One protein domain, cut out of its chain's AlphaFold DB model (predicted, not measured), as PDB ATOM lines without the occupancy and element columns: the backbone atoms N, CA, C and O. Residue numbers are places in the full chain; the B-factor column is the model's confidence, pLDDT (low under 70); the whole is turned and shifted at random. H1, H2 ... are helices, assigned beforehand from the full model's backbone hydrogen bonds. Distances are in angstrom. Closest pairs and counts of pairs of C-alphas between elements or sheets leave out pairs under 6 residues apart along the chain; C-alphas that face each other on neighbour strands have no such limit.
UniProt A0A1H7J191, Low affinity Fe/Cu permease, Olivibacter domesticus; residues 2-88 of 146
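Overview. This is residues 2 to 88 of the 146 residues of the protein "Low affinity Fe/Cu permease" of Olivibacter domesticus (UniProt A0A1H7J191). One very long helix, H3, makes the long axis; H2 runs beside its first part, H1 crosses it farther along, and residues 73 to 88 stick out at one end. The 87 printed residues hold three named helices, in the order H1, H2, H3, and no named strand: all helix. The whole is extended, a rod spanning 67 by 27 by 19 A, with a radius of gyration of the C-alphas of 19.3 A.

Arrangement. H3, residues 45 to 87, touches H1, residues 2 to 18, about perpendicular, but only just, at 73 degrees; their closest C-alphas, Ser 11 and Leu 65, are 5.5 A apart. H1 touches H3 with residues 8 to 15 alone, and H3 touches H1 with residues 65 to 69 alone. H2, residues 21 to 37, and H3 are near each other. H1 and H2 are close but not clearly touching, about perpendicular at 74 degrees; their closest C-alphas, Trp 17 and Ala 23, are 6.4 A apart. Every O i to N i+4 pair is within hydrogen-bond range in H1 and H2, and 37 of 39 in H3.

Along the chain. H3 measures 62.1 A, from C-alpha 45 at (134.301, 62.589, 173.141) to C-alpha 87 at (80.005, 33.702, 181.433). H2 measures 24.5 A and H1 24.3 A.

Size, cuts and confidence. The farthest C-alphas, Gly 42 and Asn 88, are 67.7 A apart. The printed part has no cut and no long link. Residues 2 to 3 have pLDDT under 70.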
ATOM      1  N   SER A   2     113.881  24.870 179.358       59.84
ATOM      2  CA  SER A   2     114.535  25.673 180.417       59.84
ATOM      3  C   SER A   2     114.724  27.169 180.076       59.84
ATOM      4  O   SER A   2     114.496  28.030 180.922       59.84
ATOM      5  N   ILE A   3     115.050  27.499 178.819       68.31
ATOM      6  CA  ILE A   3     115.432  28.867 178.409       68.31
ATOM      7  C   ILE A   3     114.259  29.856 178.470       68.31
ATOM      8  O   ILE A   3     114.410  30.932 179.040       68.31
ATOM      9  N   ASN A   4     113.072  29.483 177.974       74.38
ATOM     10  CA  ASN A   4     111.904  30.380 177.976       74.38
ATOM     11  C   ASN A   4     111.454  30.751 179.393       74.38
ATOM     12  O   ASN A   4     111.186  31.916 179.658       74.38
ATOM     13  N   LYS A   5     111.443  29.786 180.324       76.06
ATOM     14  CA  LYS A   5     111.068  30.036 181.726       76.06
ATOM     15  C   LYS A   5     112.102  30.893 182.462       76.06
ATOM     16  O   LYS A   5     111.728  31.688 183.320       76.06
ATOM     17  N   PHE A   6     113.390  30.719 182.156       78.88
ATOM     18  CA  PHE A   6     114.452  31.557 182.712       78.88
ATOM     19  C   PHE A   6     114.356  32.991 182.185       78.88
ATOM     20  O   PHE A   6     114.335  33.923 182.985       78.88
ATOM     21  N   PHE A   7     114.223  33.153 180.865       77.00
ATOM     22  CA  PHE A   7     114.055  34.457 180.233       77.00
ATOM     23  C   PHE A   7     112.803  35.167 180.748       77.00
ATOM     24  O   PHE A   7     112.876  36.331 181.101       77.00
ATOM     25  N   GLU A   8     111.678  34.465 180.901       77.56
ATOM     26  CA  GLU A   8     110.457  35.037 181.484       77.56
ATOM     27  C   GLU A   8     110.659  35.534 182.914       77.56
ATOM     28  O   GLU A   8     110.340  36.680 183.209       77.56
ATOM     29  N   LYS A   9     111.240  34.716 183.801       77.81
ATOM     30  CA  LYS A   9     111.504  35.142 185.184       77.81
ATOM     31  C   LYS A   9     112.499  36.299 185.263       77.81
ATOM     32  O   LYS A   9     112.376  37.146 186.143       77.81
ATOM     33  N   PHE A  10     113.496  36.310 184.384       80.62
ATOM     34  CA  PHE A  10     114.494  37.370 184.309       80.62
ATOM     35  C   PHE A  10     113.878  38.680 183.810       80.62
ATOM     36  O   PHE A  10     114.025  39.702 184.476       80.62
ATOM     37  N   SER A  11     113.128  38.631 182.708       77.12
ATOM     38  CA  SER A  11     112.426  39.782 182.140       77.12
ATOM     39  C   SER A  11     111.411  40.358 183.118       77.12
ATOM     40  O   SER A  11     111.455  41.552 183.385       77.12
ATOM     41  N   ASP A  12     110.577  39.523 183.746       78.75
ATOM     42  CA  ASP A  12     109.586  39.985 184.727       78.75
ATOM     43  C   ASP A  12     110.262  40.673 185.928       78.75
ATOM     44  O   ASP A  12     109.813  41.722 186.393       78.75
ATOM     45  N   LYS A  13     111.387  40.120 186.410       79.62
ATOM     46  CA  LYS A  13     112.136  40.692 187.536       79.62
ATOM     47  C   LYS A  13     112.815  42.011 187.171       79.62
ATOM     48  O   LYS A  13     112.808  42.927 187.990       79.62
ATOM     49  N   ILE A  14     113.382  42.123 185.968       79.00
ATOM     50  CA  ILE A  14     113.994  43.371 185.499       79.00
ATOM     51  C   ILE A  14     112.932  44.434 185.260       79.00
ATOM     52  O   ILE A  14     113.083  45.536 185.771       79.00
ATOM     53  N   THR A  15     111.848  44.119 184.552       76.50
ATOM     54  CA  THR A  15     110.778  45.087 184.279       76.50
ATOM     55  C   THR A  15     110.154  45.595 185.583       76.50
ATOM     56  O   THR A  15     109.978  46.802 185.750       76.50
ATOM     57  N   SER A  16     109.907  44.705 186.554       76.88
ATOM     58  CA  SER A  16     109.415  45.089 187.883       76.88
ATOM     59  C   SER A  16     110.408  45.971 188.649       76.88
ATOM     60  O   SER A  16     110.003  46.947 189.280       76.88
ATOM     61  N   TRP A  17     111.705  45.656 188.587       81.00
ATOM     62  CA  TRP A  17     112.729  46.431 189.281       81.00
ATOM     63  C   TRP A  17     112.942  47.807 188.647       81.00
ATOM     64  O   TRP A  17     112.921  48.807 189.363       81.00
ATOM     65  N   THR A  18     113.067  47.881 187.319       78.75
ATOM     66  CA  THR A  18     113.246  49.137 186.575       78.75
ATOM     67  C   THR A  18     112.040  50.071 186.710       78.75
ATOM     68  O   THR A  18     112.207  51.286 186.659       78.75
ATOM     69  N   GLY A  19     110.838  49.536 186.948       72.19
ATOM     70  CA  GLY A  19     109.641  50.330 187.254       72.19
ATOM     71  C   GLY A  19     109.566  50.878 188.688       72.19
ATOM     72  O   GLY A  19     108.644  51.627 189.002       72.19
ATOM     73  N   SER A  20     110.495  50.513 189.579       82.00
ATOM     74  CA  SER A  20     110.473  50.934 190.986       82.00
ATOM     75  C   SER A  20     111.107  52.314 191.214       82.00
ATOM     76  O   SER A  20     112.065  52.703 190.544       82.00
ATOM     77  N   SER A  21     110.648  53.035 192.246       79.75
ATOM     78  CA  SER A  21     111.228  54.328 192.655       79.75
ATOM     79  C   SER A  21     112.721  54.235 193.001       79.75
ATOM     80  O   SER A  21     113.464  55.198 192.822       79.75
ATOM     81  N   MET A  22     113.182  53.068 193.465       83.62
ATOM     82  CA  MET A  22     114.589  52.825 193.784       83.62
ATOM     83  C   MET A  22     115.459  52.754 192.522       83.62
ATOM     84  O   MET A  22     116.554  53.316 192.511       83.62
ATOM     85  N   ALA A  23     114.975  52.126 191.446       85.44
ATOM     86  CA  ALA A  23     115.696  52.086 190.175       85.44
ATOM     87  C   ALA A  23     115.830  53.480 189.552       85.44
ATOM     88  O   ALA A  23     116.903  53.823 189.058       85.44
ATOM     89  N   PHE A  24     114.790  54.315 189.657       84.88
ATOM     90  CA  PHE A  24     114.869  55.717 189.242       84.88
ATOM     91  C   PHE A  24     115.943  56.487 190.024       84.88
ATOM     92  O   PHE A  24     116.763  57.179 189.424       84.88
ATOM     93  N   GLY A  25     115.994  56.320 191.351       90.75
ATOM     94  CA  GLY A  25     117.026  56.943 192.186       90.75
ATOM     95  C   GLY A  25     118.447  56.512 191.809       90.75
ATOM     96  O   GLY A  25     119.344  57.350 191.724       90.75
ATOM     97  N   ILE A  26     118.651  55.222 191.517       88.75
ATOM     98  CA  ILE A  26     119.942  54.697 191.046       88.75
ATOM     99  C   ILE A  26     120.300  55.282 189.675       88.75
ATOM    100  O   ILE A  26     121.423  55.748 189.497       88.75
ATOM    101  N   ALA A  27     119.362  55.305 188.724       88.50
ATOM    102  CA  ALA A  27     119.586  55.872 187.394       88.50
ATOM    103  C   ALA A  27     119.955  57.363 187.467       88.50
ATOM    104  O   ALA A  27     120.916  57.797 186.832       88.50
ATOM    105  N   LEU A  28     119.251  58.131 188.304       92.62
ATOM    106  CA  LEU A  28     119.567  59.535 188.556       92.62
ATOM    107  C   LEU A  28     120.970  59.690 189.164       92.62
ATOM    108  O   LEU A  28     121.750  60.528 188.717       92.62
ATOM    109  N   GLY A  29     121.317  58.850 190.144       94.44
ATOM    110  CA  GLY A  29     122.648  58.826 190.752       94.44
ATOM    111  C   GLY A  29     123.757  58.537 189.737       94.44
ATOM    112  O   GLY A  29     124.774  59.226 189.739       94.44
ATOM    113  N   VAL A  30     123.543  57.584 188.824       92.25
ATOM    114  CA  VAL A  30     124.478  57.279 187.727       92.25
ATOM    115  C   VAL A  30     124.688  58.500 186.826       92.25
ATOM    116  O   VAL A  30     125.833  58.824 186.514       92.25
ATOM    117  N   ILE A  31     123.617  59.215 186.462       93.31
ATOM    118  CA  ILE A  31     123.703  60.436 185.641       93.31
ATOM    119  C   ILE A  31     124.467  61.546 186.379       93.31
ATOM    120  O   ILE A  31     125.312  62.210 185.779       93.31
ATOM    121  N   ILE A  32     124.217  61.729 187.679       94.81
ATOM    122  CA  ILE A  32     124.913  62.729 188.504       94.81
ATOM    123  C   ILE A  32     126.408  62.403 188.611       94.81
ATOM    124  O   ILE A  32     127.242  63.276 188.374       94.81
ATOM    125  N   VAL A  33     126.762  61.152 188.929       94.44
ATOM    126  CA  VAL A  33     128.163  60.704 189.024       94.44
ATOM    127  C   VAL A  33     128.874  60.869 187.682       94.44
ATOM    128  O   VAL A  33     129.997  61.373 187.641       94.44
ATOM    129  N   TRP A  34     128.212  60.504 186.584       93.38
ATOM    130  CA  TRP A  34     128.739  60.731 185.243       93.38
ATOM    131  C   TRP A  34     128.992  62.222 184.999       93.38
ATOM    132  O   TRP A  34     130.120  62.581 184.669       93.38
ATOM    133  N   GLY A  35     128.020  63.097 185.268       92.38
ATOM    134  CA  GLY A  35     128.170  64.548 185.117       92.38
ATOM    135  C   GLY A  35     129.338  65.124 185.927       92.38
ATOM    136  O   GLY A  35     130.147  65.879 185.390       92.38
ATOM    137  N   ILE A  36     129.490  64.704 187.188       94.38
ATOM    138  CA  ILE A  36     130.592  65.137 188.071       94.38
ATOM    139  C   ILE A  36     131.953  64.614 187.590       94.38
ATOM    140  O   ILE A  36     132.973  65.266 187.807       94.38
ATOM    141  N   SER A  37     131.996  63.462 186.913       91.94
ATOM    142  CA  SER A  37     133.234  62.963 186.301       91.94
ATOM    143  C   SER A  37     133.660  63.764 185.061       91.94
ATOM    144  O   SER A  37     134.839  63.761 184.716       91.94
ATOM    145  N   GLY A  38     132.745  64.505 184.424       91.31
ATOM    146  CA  GLY A  38     132.996  65.272 183.197       91.31
ATOM    147  C   GLY A  38     134.202  66.221 183.262       91.31
ATOM    148  O   GLY A  38     135.072  66.120 182.394       91.31
ATOM    149  N   PRO A  39     134.337  67.080 184.292       90.62
ATOM    150  CA  PRO A  39     135.501  67.949 184.478       90.62
ATOM    151  C   PRO A  39     136.843  67.211 184.583       90.62
ATOM    152  O   PRO A  39     137.848  67.726 184.103       90.62
ATOM    153  N   ILE A  40     136.870  66.002 185.163       92.62
ATOM    154  CA  ILE A  40     138.092  65.182 185.278       92.62
ATOM    155  C   ILE A  40     138.546  64.711 183.889       92.62
ATOM    156  O   ILE A  40     139.737  64.677 183.598       92.62
ATOM    157  N   PHE A  41     137.590  64.384 183.018       87.56
ATOM    158  CA  PHE A  41     137.833  63.913 181.652       87.56
ATOM    159  C   PHE A  41     137.780  65.026 180.594       87.56
ATOM    160  O   PHE A  41     137.746  64.725 179.398       87.56
ATOM    161  N   GLY A  42     137.725  66.296 181.012       90.12
ATOM    162  CA  GLY A  42     137.649  67.454 180.116       90.12
ATOM    163  C   GLY A  42     136.449  67.432 179.166       90.12
ATOM    164  O   GLY A  42     136.549  67.966 178.067       90.12
ATOM    165  N   TYR A  43     135.346  66.780 179.556       88.81
ATOM    166  CA  TYR A  43     134.170  66.554 178.703       88.81
ATOM    167  C   TYR A  43     134.500  65.934 177.329       88.81
ATOM    168  O   TYR A  43     133.859  66.246 176.326       88.81
ATOM    169  N   SER A  44     135.497  65.044 177.292       92.00
ATOM    170  CA  SER A  44     135.985  64.405 176.064       92.00
ATOM    171  C   SER A  44     134.920  63.606 175.302       92.00
ATOM    172  O   SER A  44     133.956  63.093 175.877       92.00
ATOM    173  N   ASP A  45     135.159  63.408 174.005       93.75
ATOM    174  CA  ASP A  45     134.301  62.589 173.141       93.75
ATOM    175  C   ASP A  45     134.153  61.157 173.667       93.75
ATOM    176  O   ASP A  45     133.063  60.591 173.631       93.75
ATOM    177  N   THR A  46     135.215  60.569 174.227       91.31
ATOM    178  CA  THR A  46     135.160  59.228 174.828       91.31
ATOM    179  C   THR A  46     134.241  59.193 176.050       91.31
ATOM    180  O   THR A  46     133.478  58.243 176.216       91.31
ATOM    181  N   TRP A  47     134.260  60.234 176.885       92.75
ATOM    182  CA  TRP A  47     133.396  60.337 178.063       92.75
ATOM    183  C   TRP A  47     131.906  60.449 177.690       92.75
ATOM    184  O   TRP A  47     131.059  59.811 178.327       92.75
ATOM    185  N   GLN A  48     131.585  61.182 176.618       92.00
ATOM    186  CA  GLN A  48     130.224  61.248 176.065       92.00
ATOM    187  C   GLN A  48     129.822  59.932 175.382       92.00
ATOM    188  O   GLN A  48     128.709  59.435 175.565       92.00
ATOM    189  N   LEU A  49     130.740  59.331 174.618       92.44
ATOM    190  CA  LEU A  49     130.507  58.090 173.886       92.44
ATOM    191  C   LEU A  49     130.121  56.945 174.823       92.44
ATOM    192  O   LEU A  49     129.216  56.180 174.492       92.44
ATOM    193  N   VAL A  50     130.764  56.836 175.988       90.88
ATOM    194  CA  VAL A  50     130.476  55.774 176.963       90.88
ATOM    195  C   VAL A  50     129.019  55.822 177.431       90.88
ATOM    196  O   VAL A  50     128.344  54.790 177.388       90.88
ATOM    197  N   ILE A  51     128.498  56.993 177.822       92.38
ATOM    198  CA  ILE A  51     127.110  57.073 178.303       92.38
ATOM    199  C   ILE A  51     126.095  56.920 177.173       92.38
ATOM    200  O   ILE A  51     125.085  56.234 177.351       92.38
ATOM    201  N   ASN A  52     126.376  57.495 176.002       92.12
ATOM    202  CA  ASN A  52     125.481  57.422 174.850       92.12
ATOM    203  C   ASN A  52     125.380  55.981 174.342       92.12
ATOM    204  O   ASN A  52     124.279  55.465 174.136       92.12
ATOM    205  N   THR A  53     126.518  55.297 174.215       94.31
ATOM    206  CA  THR A  53     126.568  53.897 173.776       94.31
ATOM    207  C   THR A  53     125.917  52.983 174.811       94.31
ATOM    208  O   THR A  53     125.073  52.159 174.456       94.31
ATOM    209  N   GLY A  54     126.238  53.159 176.097       92.25
ATOM    210  CA  GLY A  54     125.669  52.349 177.176       92.25
ATOM    211  C   GLY A  54     124.150  52.488 177.275       92.25
ATOM    212  O   GLY A  54     123.431  51.488 177.273       92.25
ATOM    213  N   THR A  55     123.646  53.724 177.279       92.50
ATOM    214  CA  THR A  55     122.202  53.994 177.356       92.50
ATOM    215  C   THR A  55     121.472  53.461 176.128       92.50
ATOM    216  O   THR A  55     120.385  52.903 176.267       92.50
ATOM    217  N   THR A  56     122.071  53.553 174.937       93.81
ATOM    218  CA  THR A  56     121.480  53.010 173.703       93.81
ATOM    219  C   THR A  56     121.336  51.490 173.772       93.81
ATOM    220  O   THR A  56     120.258  50.970 173.489       93.81
ATOM    221  N   ILE A  57     122.379  50.773 174.208       93.31
ATOM    222  CA  ILE A  57     122.326  49.311 174.376       93.31
ATOM    223  C   ILE A  57     121.263  48.929 175.411       93.31
ATOM    224  O   ILE A  57     120.442  48.049 175.151       93.31
ATOM    225  N   ILE A  58     121.246  49.602 176.567       89.88
ATOM    226  CA  ILE A  58     120.251  49.349 177.619       89.88
ATOM    227  C   ILE A  58     118.840  49.590 177.084       89.88
ATOM    228  O   ILE A  58     117.972  48.746 177.274       89.88
ATOM    229  N   THR A  59     118.617  50.699 176.382       91.81
ATOM    230  CA  THR A  59     117.312  51.041 175.801       91.81
ATOM    231  C   THR A  59     116.877  50.000 174.774       91.81
ATOM    232  O   THR A  59     115.737  49.542 174.812       91.81
ATOM    233  N   PHE A  60     117.785  49.563 173.900       92.44
ATOM    234  CA  PHE A  60     117.502  48.517 172.921       92.44
ATOM    235  C   PHE A  60     117.076  47.209 173.597       92.44
ATOM    236  O   PHE A  60     116.060  46.625 173.226       92.44
ATOM    237  N   LEU A  61     117.794  46.781 174.640       89.06
ATOM    238  CA  LEU A  61     117.412  45.608 175.431       89.06
ATOM    239  C   LEU A  61     116.069  45.815 176.146       89.06
ATOM    240  O   LEU A  61     115.224  44.920 176.141       89.06
ATOM    241  N   MET A  62     115.850  46.999 176.718       87.50
ATOM    242  CA  MET A  62     114.631  47.362 177.438       87.50
ATOM    243  C   MET A  62     113.391  47.228 176.550       87.50
ATOM    244  O   MET A  62     112.375  46.730 177.025       87.50
ATOM    245  N   VAL A  63     113.470  47.594 175.265       90.81
ATOM    246  CA  VAL A  63     112.354  47.431 174.317       90.81
ATOM    247  C   VAL A  63     111.902  45.970 174.242       90.81
ATOM    248  O   VAL A  63     110.707  45.704 174.362       90.81
ATOM    249  N   PHE A  64     112.823  45.009 174.130       87.62
ATOM    250  CA  PHE A  64     112.461  43.585 174.107       87.62
ATOM    251  C   PHE A  64     111.904  43.092 175.444       87.62
ATOM    252  O   PHE A  64     110.973  42.284 175.460       87.62
ATOM    253  N   LEU A  65     112.456  43.567 176.565       84.38
ATOM    254  CA  LEU A  65     111.961  43.207 177.897       84.38
ATOM    255  C   LEU A  65     110.536  43.726 178.116       84.38
ATOM    256  O   LEU A  65     109.661  42.957 178.515       84.38
ATOM    257  N   ILE A  66     110.293  44.993 177.778       86.12
ATOM    258  CA  ILE A  66     108.973  45.622 177.837       86.12
ATOM    259  C   ILE A  66     108.000  44.871 176.931       86.12
ATOM    260  O   ILE A  66     106.944  44.476 177.408       86.12
ATOM    261  N   GLN A  67     108.359  44.601 175.670       84.00
ATOM    262  CA  GLN A  67     107.501  43.845 174.750       84.00
ATOM    263  C   GLN A  67     107.174  42.449 175.288       84.00
ATOM    264  O   GLN A  67     106.030  42.011 175.204       84.00
ATOM    265  N   LYS A  68     108.138  41.736 175.886       82.75
ATOM    266  CA  LYS A  68     107.887  40.405 176.459       82.75
ATOM    267  C   LYS A  68     106.903  40.465 177.629       82.75
ATOM    268  O   LYS A  68     105.992  39.636 177.674       82.75
ATOM    269  N   THR A  69     107.086  41.408 178.556       82.00
ATOM    270  CA  THR A  69     106.176  41.588 179.697       82.00
ATOM    271  C   THR A  69     104.796  42.049 179.217       82.00
ATOM    272  O   THR A  69     103.797  41.430 179.570       82.00
ATOM    273  N   GLN A  70     104.732  43.037 178.318       85.06
ATOM    274  CA  GLN A  70     103.477  43.537 177.748       85.06
ATOM    275  C   GLN A  70     102.717  42.458 176.975       85.06
ATOM    276  O   GLN A  70     101.519  42.312 177.177       85.06
ATOM    277  N   ASN A  71     103.382  41.638 176.158       86.69
ATOM    278  CA  ASN A  71     102.717  40.557 175.423       86.69
ATOM    279  C   ASN A  71     102.071  39.529 176.366       86.69
ATOM    280  O   ASN A  71     100.982  39.025 176.092       86.69
ATOM    281  N   LYS A  72     102.731  39.216 177.487       86.12
ATOM    282  CA  LYS A  72     102.189  38.315 178.511       86.12
ATOM    283  C   LYS A  72     100.983  38.935 179.218       86.12
ATOM    284  O   LYS A  72      99.974  38.250 179.389       86.12
ATOM    285  N   ASP A  73     101.077  40.207 179.595       88.50
ATOM    286  CA  ASP A  73      99.997  40.924 180.277       88.50
ATOM    287  C   ASP A  73      98.777  41.113 179.364       88.50
ATOM    288  O   ASP A  73      97.654  40.845 179.792       88.50
ATOM    289  N   SER A  74      98.984  41.462 178.089       91.00
ATOM    290  CA  SER A  74      97.922  41.552 177.077       91.00
ATOM    291  C   SER A  74      97.168  40.232 176.927       91.00
ATOM    292  O   SER A  74      95.938  40.222 176.984       91.00
ATOM    293  N   LYS A  75      97.885  39.103 176.845       89.31
ATOM    294  CA  LYS A  75      97.259  37.775 176.765       89.31
ATOM    295  C   LYS A  75      96.472  37.423 178.029       89.31
ATOM    296  O   LYS A  75      95.399  36.830 177.959       89.31
ATOM    297  N   ALA A  76      96.978  37.796 179.204       90.69
ATOM    298  CA  ALA A  76      96.256  37.586 180.455       90.69
ATOM    299  C   ALA A  76      94.971  38.430 180.536       90.69
ATOM    300  O   ALA A  76      93.978  37.971 181.101       90.69
ATOM    301  N   ILE A  77      94.980  39.650 179.989       91.69
ATOM    302  CA  ILE A  77      93.788  40.502 179.886       91.69
ATOM    303  C   ILE A  77      92.765  39.876 178.935       91.69
ATOM    304  O   ILE A  77      91.606  39.752 179.322       91.69
ATOM    305  N   GLN A  78      93.192  39.433 177.750       90.38
ATOM    306  CA  GLN A  78      92.333  38.757 176.773       90.38
ATOM    307  C   GLN A  78      91.623  37.543 177.382       90.38
ATOM    308  O   GLN A  78      90.400  37.501 177.399       90.38
ATOM    309  N   LEU A  79      92.363  36.637 178.031       88.44
ATOM    310  CA  LEU A  79      91.775  35.462 178.689       88.44
ATOM    311  C   LEU A  79      90.747  35.828 179.771       88.44
ATOM    312  O   LEU A  79      89.705  35.183 179.886       88.44
ATOM    313  N   LYS A  80      91.011  36.874 180.566       90.38
ATOM    314  CA  LYS A  80      90.051  37.360 181.571       90.38
ATOM    315  C   LYS A  80      88.783  37.921 180.923       90.38
ATOM    316  O   LYS A  80      87.700  37.729 181.466       90.38
ATOM    317  N   LEU A  81      88.910  38.625 179.798       90.62
ATOM    318  CA  LEU A  81      87.766  39.138 179.042       90.62
ATOM    319  C   LEU A  81      86.974  38.000 178.396       90.62
ATOM    320  O   LEU A  81      85.749  38.008 178.482       90.62
ATOM    321  N   ASN A  82      87.657  37.002 177.839       87.69
ATOM    322  CA  ASN A  82      87.041  35.823 177.235       87.69
ATOM    323  C   ASN A  82      86.198  35.052 178.257       87.69
ATOM    324  O   ASN A  82      85.048  34.729 177.967       87.69
ATOM    325  N   GLU A  83      86.690  34.874 179.488       87.25
ATOM    326  CA  GLU A  83      85.901  34.289 180.583       87.25
ATOM    327  C   GLU A  83      84.647  35.123 180.910       87.25
ATOM    328  O   GLU A  83      83.558  34.577 181.075       87.25
ATOM    329  N   LEU A  84      84.759  36.457 180.964       87.56
ATOM    330  CA  LEU A  84      83.611  37.339 181.224       87.56
ATOM    331  C   LEU A  84      82.574  37.318 180.090       87.56
ATOM    332  O   LEU A  84      81.373  37.391 180.364       87.56
ATOM    333  N   VAL A  85      83.022  37.233 178.835       85.44
ATOM    334  CA  VAL A  85      82.151  37.098 177.658       85.44
ATOM    335  C   VAL A  85      81.446  35.744 177.693       85.44
ATOM    336  O   VAL A  85      80.222  35.714 177.619       85.44
ATOM    337  N   ALA A  86      82.186  34.653 177.897       79.56
ATOM    338  CA  ALA A  86      81.635  33.300 177.957       79.56
ATOM    339  C   ALA A  86      80.653  33.108 179.131       79.56
ATOM    340  O   ALA A  86      79.644  32.415 179.001       79.56
ATOM    341  N   ALA A  87      80.903  33.749 180.277       83.31
ATOM    342  CA  ALA A  87      80.005  33.702 181.433       83.31
ATOM    343  C   ALA A  87      78.718  34.530 181.239       83.31
ATOM    344  O   ALA A  87      77.716  34.318 181.937       83.31
ATOM    345  N   ASN A  88      78.710  35.485 180.306       80.62
ATOM    346  CA  ASN A  88      77.564  36.343 180.052       80.62
ATOM    347  C   ASN A  88      76.614  35.703 179.027       80.62
ATOM    348  O   ASN A  88      76.830  35.792 177.827       80.62
TER     349      ASN A  88